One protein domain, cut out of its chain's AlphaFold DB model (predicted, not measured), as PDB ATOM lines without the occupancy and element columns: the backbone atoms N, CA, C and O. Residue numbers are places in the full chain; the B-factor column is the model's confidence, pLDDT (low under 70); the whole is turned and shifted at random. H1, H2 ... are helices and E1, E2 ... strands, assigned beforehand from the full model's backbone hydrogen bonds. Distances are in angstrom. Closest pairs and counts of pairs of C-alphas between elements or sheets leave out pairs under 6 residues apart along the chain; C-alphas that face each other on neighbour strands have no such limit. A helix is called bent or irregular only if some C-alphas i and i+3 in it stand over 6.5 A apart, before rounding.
ATOM      1  N   ALA A   2     -20.230 -50.372  34.536       52.22
ATOM      2  CA  ALA A   2     -21.175 -51.337  35.128       52.22
ATOM      3  C   ALA A   2     -22.424 -51.622  34.262       52.22
ATOM      4  O   ALA A   2     -22.766 -52.777  34.039       52.22
ATOM      5  N   ARG A   3     -23.025 -50.582  33.665       55.41
ATOM      6  CA  ARG A   3     -24.218 -50.707  32.806       55.41
ATOM      7  C   ARG A   3     -24.012 -51.587  31.561       55.41
ATOM      8  O   ARG A   3     -24.911 -52.317  31.177       55.41
ATOM      9  N   TYR A   4     -22.820 -51.553  30.960       48.06
ATOM     10  CA  TYR A   4     -22.510 -52.332  29.752       48.06
ATOM     11  C   TYR A   4     -22.284 -53.821  30.066       48.06
ATOM     12  O   TYR A   4     -22.590 -54.683  29.247       48.06
ATOM     13  N   ILE A   5     -21.763 -54.123  31.262       51.94
ATOM     14  CA  ILE A   5     -21.585 -55.501  31.739       51.94
ATOM     15  C   ILE A   5     -22.953 -56.116  32.064       51.94
ATOM     16  O   ILE A   5     -23.236 -57.216  31.596       51.94
ATOM     17  N   GLU A   6     -23.831 -55.378  32.753       60.25
ATOM     18  CA  GLU A   6     -25.210 -55.816  33.022       60.25
ATOM     19  C   GLU A   6     -26.011 -56.038  31.733       60.25
ATOM     20  O   GLU A   6     -26.663 -57.068  31.590       60.25
ATOM     21  N   GLU A   7     -25.941 -55.117  30.764       59.12
ATOM     22  CA  GLU A   7     -26.642 -55.260  29.480       59.12
ATOM     23  C   GLU A   7     -26.163 -56.489  28.697       59.12
ATOM     24  O   GLU A   7     -26.972 -57.184  28.086       59.12
ATOM     25  N   LYS A   8     -24.866 -56.817  28.738       61.81
ATOM     26  CA  LYS A   8     -24.344 -58.029  28.087       61.81
ATOM     27  C   LYS A   8     -24.847 -59.301  28.765       61.81
ATOM     28  O   LYS A   8     -25.268 -60.206  28.047       61.81
ATOM     29  N   GLU A   9     -24.861 -59.351  30.100       66.31
ATOM     30  CA  GLU A   9     -25.429 -60.485  30.846       66.31
ATOM     31  C   GLU A   9     -26.929 -60.670  30.593       66.31
ATOM     32  O   GLU A   9     -27.418 -61.799  30.587       66.31
ATOM     33  N   LEU A  10     -27.643 -59.576  30.320       68.06
ATOM     34  CA  LEU A  10     -29.075 -59.556  30.019       68.06
ATOM     35  C   LEU A  10     -29.426 -60.295  28.726       68.06
ATOM     36  O   LEU A  10     -30.506 -60.869  28.610       68.06
ATOM     37  N   PHE A  11     -28.512 -60.295  27.756       74.00
ATOM     38  CA  PHE A  11     -28.726 -60.934  26.460       74.00
ATOM     39  C   PHE A  11     -28.051 -62.293  26.338       74.00
ATOM     40  O   PHE A  11     -28.432 -63.076  25.469       74.00
ATOM     41  N   GLY A  12     -27.067 -62.611  27.178       79.12
ATOM     42  CA  GLY A  12     -26.319 -63.855  27.065       79.12
ATOM     43  C   GLY A  12     -25.064 -63.899  27.917       79.12
ATOM     44  O   GLY A  12     -24.703 -62.950  28.602       79.12
ATOM     45  N   LYS A  13     -24.363 -65.028  27.865       85.50
ATOM     46  CA  LYS A  13     -23.085 -65.216  28.556       85.50
ATOM     47  C   LYS A  13     -22.023 -65.689  27.578       85.50
ATOM     48  O   LYS A  13     -22.307 -66.453  26.657       85.50
ATOM     49  N   MET A  14     -20.786 -65.259  27.793       85.75
ATOM     50  CA  MET A  14     -19.638 -65.826  27.088       85.75
ATOM     51  C   MET A  14     -19.336 -67.209  27.668       85.75
ATOM     52  O   MET A  14     -19.175 -67.353  28.879       85.75
ATOM     53  N   ARG A  15     -19.250 -68.233  26.817       83.25
ATOM     54  CA  ARG A  15     -18.847 -69.587  27.212       83.25
ATOM     55  C   ARG A  15     -17.826 -70.103  26.210       83.25
ATOM     56  O   ARG A  15     -18.138 -70.244  25.032       83.25
ATOM     57  N   ASN A  16     -16.603 -70.348  26.681       87.19
ATOM     58  CA  ASN A  16     -15.466 -70.781  25.859       87.19
ATOM     59  C   ASN A  16     -15.218 -69.865  24.641       87.19
ATOM     60  O   ASN A  16     -15.042 -70.342  23.527       87.19
ATOM     61  N   GLY A  17     -15.285 -68.542  24.831       85.25
ATOM     62  CA  GLY A  17     -15.099 -67.567  23.745       85.25
ATOM     63  C   GLY A  17     -16.297 -67.397  22.799       85.25
ATOM     64  O   GLY A  17     -16.270 -66.510  21.953       85.25
ATOM     65  N   VAL A  18     -17.371 -68.175  22.966       84.06
ATOM     66  CA  VAL A  18     -18.594 -68.083  22.155       84.06
ATOM     67  C   VAL A  18     -19.705 -67.403  22.951       84.06
ATOM     68  O   VAL A  18     -19.993 -67.787  24.088       84.06
ATOM     69  N   PHE A  19     -20.371 -66.419  22.347       85.38
ATOM     70  CA  PHE A  19     -21.554 -65.797  22.938       85.38
ATOM     71  C   PHE A  19     -22.744 -66.764  22.895       85.38
ATOM     72  O   PHE A  19     -23.156 -67.221  21.826       85.38
ATOM     73  N   LYS A  20     -23.295 -67.093  24.063       85.94
ATOM     74  CA  LYS A  20     -24.499 -67.913  24.212       85.94
ATOM     75  C   LYS A  20     -25.654 -67.012  24.650       85.94
ATOM     76  O   LYS A  20     -25.612 -66.534  25.786       85.94
ATOM     77  N   PRO A  21     -26.662 -66.772  23.795       84.25
ATOM     78  CA  PRO A  21     -27.786 -65.930  24.169       84.25
ATOM     79  C   PRO A  21     -28.603 -66.580  25.290       84.25
ATOM     80  O   PRO A  21     -28.711 -67.808  25.367       84.25
ATOM     81  N   LEU A  22     -29.180 -65.756  26.161       84.56
ATOM     82  CA  LEU A  22     -30.180 -66.220  27.113       84.56
ATOM     83  C   LEU A  22     -31.449 -66.634  26.364       84.56
ATOM     84  O   LEU A  22     -31.807 -66.067  25.331       84.56
ATOM     85  N   VAL A  23     -32.145 -67.631  26.904       85.75
ATOM     86  CA  VAL A  23     -33.434 -68.059  26.357       85.75
ATOM     87  C   VAL A  23     -34.427 -66.901  26.477       85.75
ATOM     88  O   VAL A  23     -34.449 -66.196  27.486       85.75
ATOM     89  N   PHE A  24     -35.271 -66.718  25.459       81.00
ATOM     90  CA  PHE A  24     -36.232 -65.613  25.393       81.00
ATOM     91  C   PHE A  24     -37.112 -65.491  26.648       81.00
ATOM     92  O   PHE A  24     -37.383 -64.384  27.109       81.00
ATOM     93  N   SER A  25     -37.519 -66.615  27.246       84.44
ATOM     94  CA  SER A  25     -38.284 -66.644  28.500       84.44
ATOM     95  C   SER A  25     -37.537 -65.987  29.664       84.44
ATOM     96  O   SER A  25     -38.137 -65.229  30.422       84.44
ATOM     97  N   THR A  26     -36.228 -66.217  29.781       83.44
ATOM     98  CA  THR A  26     -35.378 -65.600  30.805       83.44
ATOM     99  C   THR A  26     -35.303 -64.091  30.614       83.44
ATOM    100  O   THR A  26     -35.497 -63.344  31.570       83.44
ATOM    101  N   ILE A  27     -35.098 -63.643  29.372       83.62
ATOM    102  CA  ILE A  27     -35.051 -62.214  29.034       83.62
ATOM    103  C   ILE A  27     -36.398 -61.558  29.362       83.62
ATOM    104  O   ILE A  27     -36.446 -60.532  30.037       83.62
ATOM    105  N   ARG A  28     -37.509 -62.186  28.957       84.94
ATOM    106  CA  ARG A  28     -38.869 -61.704  29.232       84.94
ATOM    107  C   ARG A  28     -39.139 -61.572  30.731       84.94
ATOM    108  O   ARG A  28     -39.670 -60.552  31.164       84.94
ATOM    109  N   ASN A  29     -38.771 -62.580  31.520       87.19
ATOM    110  CA  ASN A  29     -38.952 -62.552  32.971       87.19
ATOM    111  C   ASN A  29     -38.148 -61.419  33.613       87.19
ATOM    112  O   ASN A  29     -38.685 -60.684  34.439       87.19
ATOM    113  N   TYR A  30     -36.899 -61.236  33.186       83.56
ATOM    114  CA  TYR A  30     -36.030 -60.188  33.707       83.56
ATOM    115  C   TYR A  30     -36.553 -58.779  33.389       83.56
ATOM    116  O   TYR A  30     -36.644 -57.928  34.275       83.56
ATOM    117  N   VAL A  31     -36.979 -58.543  32.143       84.25
ATOM    118  CA  VAL A  31     -37.589 -57.267  31.731       84.25
ATOM    119  C   VAL A  31     -38.849 -56.974  32.549       84.25
ATOM    120  O   VAL A  31     -39.002 -55.860  33.053       84.25
ATOM    121  N   ASN A  32     -39.716 -57.970  32.753       87.44
ATOM    122  CA  ASN A  32     -40.913 -57.820  33.583       87.44
ATOM    123  C   ASN A  32     -40.574 -57.487  35.044       87.44
ATOM    124  O   ASN A  32     -41.254 -56.676  35.671       87.44
ATOM    125  N   GLU A  33     -39.526 -58.091  35.604       87.75
ATOM    126  CA  GLU A  33     -39.085 -57.803  36.969       87.75
ATOM    127  C   GLU A  33     -38.590 -56.356  37.112       87.75
ATOM    128  O   GLU A  33     -38.971 -55.662  38.060       87.75
ATOM    129  N   ILE A  34     -37.791 -55.878  36.151       86.50
ATOM    130  CA  ILE A  34     -37.342 -54.481  36.104       86.50
ATOM    131  C   ILE A  34     -38.540 -53.541  35.994       86.50
ATOM    132  O   ILE A  34     -38.628 -52.579  36.762       86.50
ATOM    133  N   TRP A  35     -39.473 -53.829  35.086       86.56
ATOM    134  CA  TRP A  35     -40.670 -53.016  34.894       86.56
ATOM    135  C   TRP A  35     -41.487 -52.904  36.185       86.56
ATOM    136  O   TRP A  35     -41.766 -51.801  36.656       86.56
ATOM    137  N   ASN A  36     -41.757 -54.035  36.839       88.31
ATOM    138  CA  ASN A  36     -42.487 -54.078  38.106       88.31
ATOM    139  C   ASN A  36     -41.768 -53.313  39.231       88.31
ATOM    140  O   ASN A  36     -42.411 -52.634  40.037       88.31
ATOM    141  N   LYS A  37     -40.431 -53.392  39.310       86.50
ATOM    142  CA  LYS A  37     -39.642 -52.610  40.280       86.50
ATOM    143  C   LYS A  37     -39.749 -51.108  40.011       86.50
ATOM    144  O   LYS A  37     -39.874 -50.334  40.961       86.50
ATOM    145  N   MET A  38     -39.717 -50.697  38.745       82.25
ATOM    146  CA  MET A  38     -39.858 -49.295  38.344       82.25
ATOM    147  C   MET A  38     -41.262 -48.762  38.646       82.25
ATOM    148  O   MET A  38     -41.386 -47.694  39.247       82.25
ATOM    149  N   GLU A  39     -42.313 -49.523  38.336       85.38
ATOM    150  CA  GLU A  39     -43.692 -49.151  38.679       85.38
ATOM    151  C   GLU A  39     -43.900 -49.007  40.190       85.38
ATOM    152  O   GLU A  39     -44.498 -48.031  40.646       85.38
ATOM    153  N   ARG A  40     -43.367 -49.936  40.993       77.44
ATOM    154  CA  ARG A  40     -43.440 -49.851  42.462       77.44
ATOM    155  C   ARG A  40     -42.719 -48.621  43.009       77.44
ATOM    156  O   ARG A  40     -43.239 -47.964  43.908       77.44
ATOM    157  N   LYS A  41     -41.546 -48.280  42.465       76.25
ATOM    158  CA  LYS A  41     -40.825 -47.053  42.844       76.25
ATOM    159  C   LYS A  41     -41.635 -45.797  42.519       76.25
ATOM    160  O   LYS A  41     -41.709 -44.913  43.369       76.25
ATOM    161  N   LYS A  42     -42.269 -45.745  41.344       74.88
ATOM    162  CA  LYS A  42     -43.104 -44.611  40.925       74.88
ATOM    163  C   LYS A  42     -44.298 -44.409  41.867       74.88
ATOM    164  O   LYS A  42     -44.468 -43.317  42.399       74.88
ATOM    165  N   LYS A  43     -45.042 -45.479  42.178       73.31
ATOM    166  CA  LYS A  43     -46.184 -45.423  43.114       73.31
ATOM    167  C   LYS A  43     -45.781 -44.980  44.524       73.31
ATOM    168  O   LYS A  43     -46.461 -44.161  45.135       73.31
ATOM    169  N   ASN A  44     -44.644 -45.461  45.029       70.19
ATOM    170  CA  ASN A  44     -44.136 -45.068  46.350       70.19
ATOM    171  C   ASN A  44     -43.630 -43.613  46.413       70.19
ATOM    172  O   ASN A  44     -43.524 -43.064  47.508       70.19
ATOM    173  N   GLN A  45     -43.284 -43.001  45.277       66.25
ATOM    174  CA  GLN A  45     -42.953 -41.572  45.195       66.25
ATOM    175  C   GLN A  45     -44.203 -40.693  45.080       66.25
ATOM    176  O   GLN A  45     -44.212 -39.594  45.625       66.25
ATOM    177  N   GLU A  46     -45.250 -41.168  44.407       63.97
ATOM    178  CA  GLU A  46     -46.526 -40.451  44.278       63.97
ATOM    179  C   GLU A  46     -47.312 -40.420  45.598       63.97
ATOM    180  O   GLU A  46     -47.860 -39.383  45.939       63.97
ATOM    181  N   GLY A  47     -47.296 -41.496  46.395       59.75
ATOM    182  CA  GLY A  47     -47.960 -41.530  47.711       59.75
ATOM    183  C   GLY A  47     -47.232 -40.790  48.846       59.75
ATOM    184  O   GLY A  47     -47.717 -40.782  49.972       59.75
ATOM    185  N   LYS A  48     -46.052 -40.215  48.579       57.94
ATOM    186  CA  LYS A  48     -45.267 -39.406  49.533       57.94
ATOM    187  C   LYS A  48     -45.327 -37.899  49.238       57.94
ATOM    188  O   LYS A  48     -44.601 -37.146  49.884       57.94
TER     189      LYS A  48
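Overview. This is residues 2 to 48 of the 49 residues of an uncharacterized protein of Bacteroides fragilis str. 3783N1-8 (UniProt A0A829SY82). Picture an open V of two helices, a short H1 and a long H2, with a small two-strand hairpin, E1 and E2, at the corner, pointing away from H2. Residues 32 to 48, of which 32 to 46 belong to H2, stick out as one long arm, and residues 2 to 7 of H1 stick out as a shorter one; little but the corner is closely packed. The printed part has 47 residues with two named helices and two named strands, in the order H1, E1, E2, H2; the sheet has the order E1 - E2, antiparallel, and the class is mostly helix. The whole is only just extended, close to loose, with a radius of gyration of the C-alphas of 14.7 A, and it spans 49 by 24 by 8 A.

Along the chain. Find C-alpha 2 at (-21.175, -51.337, 35.128); there H1 begins, and it runs through residues 2 to 11, 15.0 A from first to last C-alpha. Read straight on into E1, residues 12 to 15, 9.4 A long. After Asn 16 and Gly 17, look for E2 at residues 18 to 21, 9.7 A long. After residues 22 and 23, at C-alpha 24, (-36.232, -65.613, 25.393), H2 begins; it takes residues 24 to 46, is 33.1 A long from first to last C-alpha, and ends at C-alpha 46, (-46.526, -40.451, 44.278).

Arrangement. Look first at the hairpin of E1 and E2, antiparallel neighbours with 153 degrees between their directions. The C-alphas of residues 12 and 21 face each other at 3.9 A, and N 13 and O 20, at 2.9 A, and N 20 and O 13, at 2.8 A, are within hydrogen-bond range. From H1, the C-alpha of Phe 11 comes to 5.6 A from that of Pro 21 in E2, the closest pair of these two elements. H1 and H2 only just touch, with 3 pairs of C-alphas within 8 A; the closest are those of Leu 10 and Ile 27, 6.6 A apart. H2 touches H1 with residues 27 to 30 alone. The two helices run opposite ways at a steep tilt of 46 degrees. E1 and H2 are apart. In H1 and H2 every O i to N i+4 pair is within hydrogen-bond range, and neither helix is bent.

Size, cuts and confidence. The two C-alphas farthest apart are those of Asn 16 and Lys 48, at 49.3 A. The printed part has no cut, and its three links, H1 to E1, E1 to E2 and E2 to H2, are tight. Residues 2 to 7 and 32 to 48 stand free. Look at the B-factor column for the model's confidence: the mean pLDDT of the printed part is 76.5, and it is under 70 at residues 2 to 10 and 45 to 48.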